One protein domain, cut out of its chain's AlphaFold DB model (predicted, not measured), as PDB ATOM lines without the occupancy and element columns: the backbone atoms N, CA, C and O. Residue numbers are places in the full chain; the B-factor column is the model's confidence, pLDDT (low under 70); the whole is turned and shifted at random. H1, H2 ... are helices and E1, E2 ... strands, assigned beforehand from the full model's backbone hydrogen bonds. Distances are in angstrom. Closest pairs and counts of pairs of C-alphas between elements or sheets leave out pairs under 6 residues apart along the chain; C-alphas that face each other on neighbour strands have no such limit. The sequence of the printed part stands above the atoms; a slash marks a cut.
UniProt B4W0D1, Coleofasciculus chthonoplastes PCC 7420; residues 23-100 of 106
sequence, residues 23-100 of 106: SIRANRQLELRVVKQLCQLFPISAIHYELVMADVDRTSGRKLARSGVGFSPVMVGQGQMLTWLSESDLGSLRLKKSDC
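This is residues 23 to 100 of the 106 residues of a protein of Coleofasciculus chthonoplastes PCC 7420 (UniProt B4W0D1). Two helices, H1 and H2, lie side by side and slightly splayed on one side of a short ribbon of two parallel strands, E1 and E2, while a long loop, residues 52 to 72, runs out from E1 and folds back to H2. This loop makes much of the rod's length. The printed part has 78 residues, with two named helices and two named strands in the order H1, E1, H2, E2; the class is mixed, helices and strands. It is loose, with a radius of gyration of the C-alphas of 15.8 A, and spans 51 by 25 by 17 A.

H1, residues 23 to 41, touches H2, residues 73 to 87, with its residues 24 to 32 alone; the closest C-alphas, of Ile 24 and Gly 77, are 6.2 A apart. They run the same way at a tilt of 36 degrees, only just steep. E1, residues 46 to 51, and E2, residues 94 to 99, are parallel neighbours at 23 degrees; N 49 and O 96 are 3.0 A apart and N 96 and O 47 3.0 A, within hydrogen-bond range. The closest C-alphas of E1 and H2, of Leu 51 and Gln 78, are 7.1 A apart. E1, H2 and E2 form a strand-helix-strand unit, two parallel neighbour strands with a helix between them in the chain, with a right-handed crossover. H1 and E2 are apart. In H1 and H2 every O i to N i+4 pair is within hydrogen-bond range.

H1 is 27.7 A long, from C-alpha 23 at (-50.467, 6.966, 6.094). E1 measures 16.0 A, H2 21.5 A and E2 16.1 A, ending at C-alpha 99 at (-49.572, 1.030, -17.385).

The two C-alphas farthest apart, of Leu 41 and Lys 63, are 51.7 A apart. The printed part has no cut. The link E1 to H2 is long, with 21 residues. pLDDT is under 70 in residues 54 to 70, 89 to 93 and 97 to 100.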
ATOM      1  N   SER A  23     -49.613   8.119   6.410       88.38
ATOM      2  CA  SER A  23     -50.467   6.966   6.094       88.38
ATOM      3  C   SER A  23     -50.020   6.229   4.829       88.38
ATOM      4  O   SER A  23     -49.833   5.017   4.843       88.38
ATOM      5  N   ILE A  24     -49.769   6.963   3.743       87.56
ATOM      6  CA  ILE A  24     -49.279   6.385   2.483       87.56
ATOM      7  C   ILE A  24     -47.891   5.774   2.678       87.56
ATOM      8  O   ILE A  24     -47.621   4.683   2.182       87.56
ATOM      9  N   ARG A  25     -47.014   6.454   3.422       89.75
ATOM     10  CA  ARG A  25     -45.668   5.959   3.709       89.75
ATOM     11  C   ARG A  25     -45.708   4.639   4.477       89.75
ATOM     12  O   ARG A  25     -45.023   3.709   4.069       89.75
ATOM     13  N   ALA A  26     -46.499   4.559   5.546       92.56
ATOM     14  CA  ALA A  26     -46.620   3.353   6.360       92.56
ATOM     15  C   ALA A  26     -47.112   2.158   5.525       92.56
ATOM     16  O   ALA A  26     -46.499   1.093   5.566       92.56
ATOM     17  N   ASN A  27     -48.136   2.366   4.691       92.50
ATOM     18  CA  ASN A  27     -48.667   1.325   3.806       92.50
ATOM     19  C   ASN A  27     -47.610   0.826   2.809       92.50
ATOM     20  O   ASN A  27     -47.380  -0.377   2.699       92.50
ATOM     21  N   ARG A  28     -46.896   1.738   2.132       91.81
ATOM     22  CA  ARG A  28     -45.838   1.358   1.178       91.81
ATOM     23  C   ARG A  28     -44.645   0.684   1.857       91.81
ATOM     24  O   ARG A  28     -44.038  -0.214   1.288       91.81
ATOM     25  N   GLN A  29     -44.302   1.074   3.081       93.69
ATOM     26  CA  GLN A  29     -43.248   0.399   3.840       93.69
ATOM     27  C   GLN A  29     -43.644  -1.030   4.230       93.69
ATOM     28  O   GLN A  29     -42.794  -1.918   4.201       93.69
ATOM     29  N   LEU A  30     -44.914  -1.263   4.572       94.88
ATOM     30  CA  LEU A  30     -45.421  -2.606   4.848       94.88
ATOM     31  C   LEU A  30     -45.333  -3.498   3.603       94.88
ATOM     32  O   LEU A  30     -44.777  -4.590   3.685       94.88
ATOM     33  N   GLU A  31     -45.791  -3.005   2.452       92.12
ATOM     34  CA  GLU A  31     -45.665  -3.707   1.167       92.12
ATOM     35  C   GLU A  31     -44.202  -4.083   0.865       92.12
ATOM     36  O   GLU A  31     -43.911  -5.235   0.554       92.12
ATOM     37  N   LEU A  32     -43.257  -3.148   1.040       92.25
ATOM     38  CA  LEU A  32     -41.833  -3.403   0.802       92.25
ATOM     39  C   LEU A  32     -41.284  -4.503   1.722       92.25
ATOM     40  O   LEU A  32     -40.475  -5.326   1.293       92.25
ATOM     41  N   ARG A  33     -41.714  -4.530   2.989       94.50
ATOM     42  CA  ARG A  33     -41.314  -5.578   3.941       94.50
ATOM     43  C   ARG A  33     -41.830  -6.945   3.511       94.50
ATOM     44  O   ARG A  33     -41.066  -7.904   3.561       94.50
ATOM     45  N   VAL A  34     -43.084  -7.025   3.070       93.44
ATOM     46  CA  VAL A  34     -43.676  -8.273   2.573       93.44
ATOM     47  C   VAL A  34     -42.917  -8.771   1.346       93.44
ATOM     48  O   VAL A  34     -42.495  -9.922   1.328       93.44
ATOM     49  N   VAL A  35     -42.647  -7.898   0.372       90.94
ATOM     50  CA  VAL A  35     -41.870  -8.255  -0.827       90.94
ATOM     51  C   VAL A  35     -40.482  -8.780  -0.457       90.94
ATOM     52  O   VAL A  35     -40.074  -9.824  -0.953       90.94
ATOM     53  N   LYS A  36     -39.779  -8.113   0.468       90.25
ATOM     54  CA  LYS A  36     -38.463  -8.570   0.944       90.25
ATOM     55  C   LYS A  36     -38.517  -9.965   1.561       90.25
ATOM     56  O   LYS A  36     -37.640 -10.773   1.284       90.25
ATOM     57  N   GLN A  37     -39.529 -10.250   2.378       92.69
ATOM     58  CA  GLN A  37     -39.705 -11.581   2.966       92.69
ATOM     59  C   GLN A  37     -40.034 -12.635   1.904       92.69
ATOM     60  O   GLN A  37     -39.462 -13.719   1.919       92.69
ATOM     61  N   LEU A  38     -40.889 -12.309   0.934       91.25
ATOM     62  CA  LEU A  38     -41.232 -13.222  -0.155       91.25
ATOM     63  C   LEU A  38     -40.017 -13.571  -1.024       91.25
ATOM     64  O   LEU A  38     -39.826 -14.743  -1.335       91.25
ATOM     65  N   CYS A  39     -39.162 -12.595  -1.348       89.50
ATOM     66  CA  CYS A  39     -37.925 -12.845  -2.094       89.50
ATOM     67  C   CYS A  39     -36.897 -13.678  -1.309       89.50
ATOM     68  O   CYS A  39     -36.037 -14.304  -1.918       89.50
ATOM     69  N   GLN A  40     -36.953 -13.674   0.028       88.50
ATOM     70  CA  GLN A  40     -36.090 -14.519   0.864       88.50
ATOM     71  C   GLN A  40     -36.592 -15.964   0.938       88.50
ATOM     72  O   GLN A  40     -35.786 -16.884   1.031       88.50
ATOM     73  N   LEU A  41     -37.913 -16.161   0.915       92.50
ATOM     74  CA  LEU A  41     -38.534 -17.480   1.045       92.50
ATOM     75  C   LEU A  41     -38.643 -18.226  -0.288       92.50
ATOM     76  O   LEU A  41     -38.559 -19.452  -0.306       92.50
ATOM     77  N   PHE A  42     -38.840 -17.506  -1.393       90.06
ATOM     78  CA  PHE A  42     -39.109 -18.097  -2.700       90.06
ATOM     79  C   PHE A  42     -38.175 -17.542  -3.779       90.06
ATOM     80  O   PHE A  42     -37.851 -16.352  -3.761       90.06
ATOM     81  N   PRO A  43     -37.790 -18.362  -4.776       88.25
ATOM     82  CA  PRO A  43     -37.030 -17.898  -5.930       88.25
ATOM     83  C   PRO A  43     -37.945 -17.120  -6.890       88.25
ATOM     84  O   PRO A  43     -38.427 -17.643  -7.894       88.25
ATOM     85  N   ILE A  44     -38.220 -15.857  -6.563       86.50
ATOM     86  CA  ILE A  44     -39.042 -14.971  -7.393       86.50
ATOM     87  C   ILE A  44     -38.204 -14.480  -8.577       86.50
ATOM     88  O   ILE A  44     -37.096 -13.982  -8.403       86.50
ATOM     89  N   SER A  45     -38.737 -14.604  -9.794       86.44
ATOM     90  CA  SER A  45     -38.056 -14.191 -11.031       86.44
ATOM     91  C   SER A  45     -38.463 -12.791 -11.506       86.44
ATOM     92  O   SER A  45     -37.641 -12.045 -12.048       86.44
ATOM     93  N   ALA A  46     -39.726 -12.410 -11.300       86.00
ATOM     94  CA  ALA A  46     -40.267 -11.129 -11.730       86.00
ATOM     95  C   ALA A  46     -41.349 -10.616 -10.777       86.00
ATOM     96  O   ALA A  46     -42.138 -11.390 -10.238       86.00
ATOM     97  N   ILE A  47     -41.408  -9.292 -10.624       86.25
ATOM     98  CA  ILE A  47     -42.505  -8.596  -9.949       86.25
ATOM     99  C   ILE A  47     -43.144  -7.646 -10.954       86.25
ATOM    100  O   ILE A  47     -42.466  -6.827 -11.583       86.25
ATOM    101  N   HIS A  48     -44.457  -7.774 -11.097       86.69
ATOM    102  CA  HIS A  48     -45.279  -6.898 -11.914       86.69
ATOM    103  C   HIS A  48     -45.914  -5.836 -11.024       86.69
ATOM    104  O   HIS A  48     -46.502  -6.157  -9.993       86.69
ATOM    105  N   TYR A  49     -45.757  -4.573 -11.411       84.75
ATOM    106  CA  TYR A  49     -46.315  -3.444 -10.680       84.75
ATOM    107  C   TYR A  49     -47.253  -2.656 -11.591       84.75
ATOM    108  O   TYR A  49     -46.805  -2.015 -12.545       84.75
ATOM    109  N   GLU A  50     -48.544  -2.706 -11.277       84.44
ATOM    110  CA  GLU A  50     -49.583  -1.992 -12.015       84.44
ATOM    111  C   GLU A  50     -49.681  -0.544 -11.539       84.44
ATOM    112  O   GLU A  50     -49.864  -0.254 -10.348       84.44
ATOM    113  N   LEU A  51     -49.548   0.387 -12.480       81.50
ATOM    114  CA  LEU A  51     -49.637   1.810 -12.193       81.50
ATOM    115  C   LEU A  51     -51.081   2.296 -12.309       81.50
ATOM    116  O   LEU A  51     -51.750   2.123 -13.325       81.50
ATOM    117  N   VAL A  52     -51.558   2.933 -11.236       77.62
ATOM    118  CA  VAL A  52     -52.902   3.507 -11.174       77.62
ATOM    119  C   VAL A  52     -52.814   4.946 -11.638       77.62
ATOM    120  O   VAL A  52     -52.216   5.781 -10.963       77.62
ATOM    121  N   MET A  53     -53.456   5.257 -12.756       72.94
ATOM    122  CA  MET A  53     -53.596   6.628 -13.234       72.94
ATOM    123  C   MET A  53     -54.927   7.191 -12.745       72.94
ATOM    124  O   MET A  53     -55.978   6.589 -12.935       72.94
ATOM    125  N   ALA A  54     -54.896   8.354 -12.095       68.06
ATOM    126  CA  ALA A  54     -56.128   9.089 -11.841       68.06
ATOM    127  C   ALA A  54     -56.528   9.817 -13.129       68.06
ATOM    128  O   ALA A  54     -55.740  10.624 -13.627       68.06
ATOM    129  N   ASP A  55     -57.728   9.569 -13.648       62.59
ATOM    130  CA  ASP A  55     -58.318  10.471 -14.633       62.59
ATOM    131  C   ASP A  55     -59.016  11.627 -13.907       62.59
ATOM    132  O   ASP A  55     -59.585  11.466 -12.824       62.59
ATOM    133  N   VAL A  56     -58.909  12.828 -14.463       59.62
ATOM    134  CA  VAL A  56     -59.608  14.003 -13.946       59.62
ATOM    135  C   VAL A  56     -60.690  14.341 -14.947       59.62
ATOM    136  O   VAL A  56     -60.423  14.979 -15.968       59.62
ATOM    137  N   ASP A  57     -61.913  13.934 -14.623       51.75
ATOM    138  CA  ASP A  57     -63.069  14.184 -15.469       51.75
ATOM    139  C   ASP A  57     -63.251  15.678 -15.768       51.75
ATOM    140  O   ASP A  57     -63.286  16.544 -14.876       51.75
ATOM    141  N   ARG A  58     -63.463  15.970 -17.055       51.72
ATOM    142  CA  ARG A  58     -63.862  17.300 -17.547       51.72
ATOM    143  C   ARG A  58     -65.270  17.699 -17.086       51.72
ATOM    144  O   ARG A  58     -65.625  18.870 -17.185       51.72
ATOM    145  N   THR A  59     -66.058  16.756 -16.566       48.38
ATOM    146  CA  THR A  59     -67.451  16.958 -16.131       48.38
ATOM    147  C   THR A  59     -67.578  17.733 -14.820       48.38
ATOM    148  O   THR A  59     -68.637  18.282 -14.538       48.38
ATOM    149  N   SER A  60     -66.500  17.879 -14.042       52.66
ATOM    150  CA  SER A  60     -66.516  18.560 -12.734       52.66
ATOM    151  C   SER A  60     -66.744  20.086 -12.776       52.66
ATOM    152  O   SER A  60     -66.486  20.772 -11.786       52.66
ATOM    153  N   GLY A  61     -67.149  20.665 -13.914       52.00
ATOM    154  CA  GLY A  61     -67.311  22.116 -14.109       52.00
ATOM    155  C   GLY A  61     -66.008  22.924 -13.987       52.00
ATOM    156  O   GLY A  61     -65.969  24.125 -14.265       52.00
ATOM    157  N   ARG A  62     -64.896  22.280 -13.605       57.56
ATOM    158  CA  ARG A  62     -63.563  22.877 -13.563       57.56
ATOM    159  C   ARG A  62     -63.048  23.028 -14.984       57.56
ATOM    160  O   ARG A  62     -62.470  22.102 -15.544       57.56
ATOM    161  N   LYS A  63     -63.137  24.252 -15.501       53.28
ATOM    162  CA  LYS A  63     -62.597  24.696 -16.803       53.28
ATOM    163  C   LYS A  63     -61.111  24.355 -17.063       53.28
ATOM    164  O   LYS A  63     -60.640  24.534 -18.178       53.28
ATOM    165  N   LEU A  64     -60.364  23.886 -16.057       55.03
ATOM    166  CA  LEU A  64     -58.946  23.504 -16.143       55.03
ATOM    167  C   LEU A  64     -58.661  22.010 -15.892       55.03
ATOM    168  O   LEU A  64     -57.491  21.621 -15.885       55.03
ATOM    169  N   ALA A  65     -59.677  21.172 -15.667       52.84
ATOM    170  CA  ALA A  65     -59.488  19.724 -15.587       52.84
ATOM    171  C   ALA A  65     -59.093  19.189 -16.975       52.84
ATOM    172  O   ALA A  65     -59.842  19.329 -17.940       52.84
ATOM    173  N   ARG A  66     -57.885  18.624 -17.093       53.72
ATOM    174  CA  ARG A  66     -57.430  17.934 -18.306       53.72
ATOM    175  C   ARG A  66     -57.577  16.434 -18.080       53.72
ATOM    176  O   ARG A  66     -56.919  15.905 -17.185       53.72
ATOM    177  N   SER A  67     -58.400  15.787 -18.904       51.44
ATOM    178  CA  SER A  67     -58.473  14.324 -18.964       51.44
ATOM    179  C   SER A  67     -57.083  13.756 -19.266       51.44
ATOM    180  O   SER A  67     -56.336  14.335 -20.062       51.44
ATOM    181  N   GLY A  68     -56.700  12.690 -18.570       53.59
ATOM    182  CA  GLY A  68     -55.394  12.034 -18.694       53.59
ATOM    183  C   GLY A  68     -54.233  12.674 -17.917       53.59
ATOM    184  O   GLY A  68     -53.129  12.138 -17.934       53.59
ATOM    185  N   VAL A  69     -54.435  13.794 -17.202       58.72
ATOM    186  CA  VAL A  69     -53.386  14.425 -16.368       58.72
ATOM    187  C   VAL A  69     -53.848  14.526 -14.914       58.72
ATOM    188  O   VAL A  69     -54.089  15.613 -14.381       58.72
ATOM    189  N   GLY A  70     -53.980  13.375 -14.256       61.59
ATOM    190  CA  GLY A  70     -54.315  13.317 -12.838       61.59
ATOM    191  C   GLY A  70     -53.125  13.344 -11.901       61.59
ATOM    192  O   GLY A  70     -51.988  13.009 -12.228       61.59
ATOM    193  N   PHE A  71     -53.414  13.787 -10.683       70.06
ATOM    194  CA  PHE A  71     -52.500  13.728  -9.557       70.06
ATOM    195  C   PHE A  71     -53.261  13.123  -8.387       70.06
ATOM    196  O   PHE A  71     -54.202  13.732  -7.869       70.06
ATOM    197  N   SER A  72     -52.835  11.933  -7.979       75.38
ATOM    198  CA  SER A  72     -53.409  11.175  -6.875       75.38
ATOM    199  C   SER A  72     -52.332  10.872  -5.828       75.38
ATOM    200  O   SER A  72     -51.191  10.579  -6.194       75.38
ATOM    201  N   PRO A  73     -52.660  10.894  -4.522       77.50
ATOM    202  CA  PRO A  73     -51.761  10.405  -3.475       77.50
ATOM    203  C   PRO A  73     -51.270   8.970  -3.720       77.50
ATOM    204  O   PRO A  73     -50.144   8.643  -3.348       77.50
ATOM    205  N   VAL A  74     -52.090   8.138  -4.374       81.44
ATOM    206  CA  VAL A  74     -51.745   6.756  -4.736       81.44
ATOM    207  C   VAL A  74     -50.591   6.744  -5.734       81.44
ATOM    208  O   VAL A  74     -49.595   6.077  -5.466       81.44
ATOM    209  N   MET A  75     -50.670   7.554  -6.797       81.75
ATOM    210  CA  MET A  75     -49.620   7.689  -7.821       81.75
ATOM    211  C   MET A  75     -48.280   8.117  -7.216       81.75
ATOM    212  O   MET A  75     -47.232   7.578  -7.559       81.75
ATOM    213  N   VAL A  76     -48.305   9.070  -6.278       82.56
ATOM    214  CA  VAL A  76     -47.083   9.527  -5.594       82.56
ATOM    215  C   VAL A  76     -46.483   8.403  -4.743       82.56
ATOM    216  O   VAL A  76     -45.270   8.203  -4.751       82.56
ATOM    217  N   GLY A  77     -47.321   7.637  -4.037       86.94
ATOM    218  CA  GLY A  77     -46.875   6.471  -3.274       86.94
ATOM    219  C   GLY A  77     -46.298   5.360  -4.156       86.94
ATOM    220  O   GLY A  77     -45.289   4.767  -3.787       86.94
ATOM    221  N   GLN A  78     -46.909   5.103  -5.316       86.69
ATOM    222  CA  GLN A  78     -46.424   4.132  -6.303       86.69
ATOM    223  C   GLN A  78     -45.061   4.541  -6.871       86.69
ATOM    224  O   GLN A  78     -44.149   3.720  -6.925       86.69
ATOM    225  N   GLY A  79     -44.878   5.822  -7.204       86.69
ATOM    226  CA  GLY A  79     -43.588   6.340  -7.663       86.69
ATOM    227  C   GLY A  79     -42.471   6.123  -6.640       86.69
ATOM    228  O   GLY A  79     -41.414   5.604  -6.988       86.69
ATOM    229  N   GLN A  80     -42.726   6.436  -5.366       87.75
ATOM    230  CA  GLN A  80     -41.742   6.209  -4.303       87.75
ATOM    231  C   GLN A  80     -41.435   4.720  -4.087       87.75
ATOM    232  O   GLN A  80     -40.285   4.366  -3.837       87.75
ATOM    233  N   MET A  81     -42.449   3.855  -4.181       89.06
ATOM    234  CA  MET A  81     -42.274   2.408  -4.063       89.06
ATOM    235  C   MET A  81     -41.349   1.865  -5.155       89.06
ATOM    236  O   MET A  81     -40.442   1.096  -4.856       89.06
ATOM    237  N   LEU A  82     -41.535   2.300  -6.403       87.38
ATOM    238  CA  LEU A  82     -40.663   1.902  -7.508       87.38
ATOM    239  C   LEU A  82     -39.208   2.316  -7.263       87.38
ATOM    240  O   LEU A  82     -38.313   1.520  -7.523       87.38
ATOM    241  N   THR A  83     -38.975   3.515  -6.718       87.62
ATOM    242  CA  THR A  83     -37.632   3.959  -6.315       87.62
ATOM    243  C   THR A  83     -37.045   3.048  -5.235       87.62
ATOM    244  O   THR A  83     -35.929   2.560  -5.382       87.62
ATOM    245  N   TRP A  84     -37.810   2.734  -4.186       89.50
ATOM    246  CA  TRP A  84     -37.337   1.842  -3.122       89.50
ATOM    247  C   TRP A  84     -37.069   0.416  -3.596       89.50
ATOM    248  O   TRP A  84     -36.139  -0.213  -3.099       89.50
ATOM    249  N   LEU A  85     -37.868  -0.103  -4.529       86.38
ATOM    250  CA  LEU A  85     -37.649  -1.418  -5.132       86.38
ATOM    251  C   LEU A  85     -36.427  -1.427  -6.052       86.38
ATOM    252  O   LEU A  85     -35.754  -2.444  -6.115       86.38
ATOM    253  N   SER A  86     -36.122  -0.316  -6.734       83.56
ATOM    254  CA  SER A  86     -34.895  -0.204  -7.531       83.56
ATOM    255  C   SER A  86     -33.630  -0.044  -6.686       83.56
ATOM    256  O   SER A  86     -32.573  -0.486  -7.110       83.56
ATOM    257  N   GLU A  87     -33.731   0.587  -5.512       83.94
ATOM    258  CA  GLU A  87     -32.611   0.752  -4.569       83.94
ATOM    259  C   GLU A  87     -32.402  -0.480  -3.682       83.94
ATOM    260  O   GLU A  87     -31.301  -0.737  -3.206       83.94
ATOM    261  N   SER A  88     -33.473  -1.223  -3.397       72.50
ATOM    262  CA  SER A  88     -33.374  -2.467  -2.646       72.50
ATOM    263  C   SER A  88     -32.828  -3.530  -3.592       72.50
ATOM    264  O   SER A  88     -33.586  -4.041  -4.408       72.50
ATOM    265  N   ASP A  89     -31.542  -3.861  -3.474       63.44
ATOM    266  CA  ASP A  89     -30.883  -4.966  -4.184       63.44
ATOM    267  C   ASP A  89     -31.606  -6.307  -3.934       63.44
ATOM    268  O   ASP A  89     -31.228  -7.105  -3.077       63.44
ATOM    269  N   LEU A  90     -32.689  -6.567  -4.667       65.75
ATOM    270  CA  LEU A  90     -33.498  -7.787  -4.585       65.75
ATOM    271  C   LEU A  90     -32.962  -8.902  -5.513       65.75
ATOM    272  O   LEU A  90     -33.708  -9.803  -5.888       65.75
ATOM    273  N   GLY A  91     -31.677  -8.871  -5.884       60.72
ATOM    274  CA  GLY A  91     -31.052  -9.860  -6.777       60.72
ATOM    275  C   GLY A  91     -31.410  -9.669  -8.261       60.72
ATOM    276  O   GLY A  91     -31.701  -8.557  -8.694       60.72
ATOM    277  N   SER A  92     -31.402 -10.743  -9.070       63.75
ATOM    278  CA  SER A  92     -31.657 -10.702 -10.534       63.75
ATOM    279  C   SER A  92     -33.127 -10.459 -10.925       63.75
ATOM    280  O   SER A  92     -33.576 -10.855 -12.007       63.75
ATOM    281  N   LEU A  93     -33.905  -9.871 -10.025       68.38
ATOM    282  CA  LEU A  93     -35.344  -9.737 -10.140       68.38
ATOM    283  C   LEU A  93     -35.708  -8.714 -11.225       68.38
ATOM    284  O   LEU A  93     -35.287  -7.556 -11.179       68.38
ATOM    285  N   ARG A  94     -36.528  -9.112 -12.205       74.81
ATOM    286  CA  ARG A  94     -37.014  -8.181 -13.237       74.81
ATOM    287  C   ARG A  94     -38.266  -7.453 -12.750       74.81
ATOM    288  O   ARG A  94     -39.325  -8.064 -12.609       74.81
ATOM    289  N   LEU A  95     -38.161  -6.140 -12.546       76.12
ATOM    290  CA  LEU A  95     -39.310  -5.275 -12.274       76.12
ATOM    291  C   LEU A  95     -39.975  -4.863 -13.594       76.12
ATOM    292  O   LEU A  95     -39.388  -4.114 -14.378       76.12
ATOM    293  N   LYS A  96     -41.201  -5.335 -13.842       73.06
ATOM    294  CA  LYS A  96     -42.007  -4.925 -15.002       73.06
ATOM    295  C   LYS A  96     -43.075  -3.924 -14.562       73.06
ATOM    296  O   LYS A  96     -43.835  -4.192 -13.634       73.06
ATOM    297  N   LYS A  97     -43.121  -2.773 -15.233       68.81
ATOM    298  CA  LYS A  97     -44.161  -1.753 -15.052       68.81
ATOM    299  C   LYS A  97     -45.208  -1.958 -16.139       68.81
ATOM    300  O   LYS A  97     -44.841  -1.987 -17.312       68.81
ATOM    301  N   SER A  98     -46.465  -2.123 -15.750       58.16
ATOM    302  CA  SER A  98     -47.603  -2.131 -16.667       58.16
ATOM    303  C   SER A  98     -48.465  -0.908 -16.384       58.16
ATOM    304  O   SER A  98     -48.965  -0.720 -15.272       58.16
ATOM    305  N   ASP A  99     -48.615  -0.065 -17.399       58.25
ATOM    306  CA  ASP A  99     -49.572   1.030 -17.385       58.25
ATOM    307  C   ASP A  99     -50.892   0.472 -17.925       58.25
ATOM    308  O   ASP A  99     -51.004   0.197 -19.117       58.25
ATOM    309  N   CYS A 100     -51.915   0.310 -17.079       45.44
ATOM    310  CA  CYS A 100     -53.229  -0.203 -17.510       45.44
ATOM    311  C   CYS A 100     -53.969   0.713 -18.511       45.44
ATOM    312  O   CYS A 100     -55.117   0.449 -18.843       45.44
TER     313      CYS A 100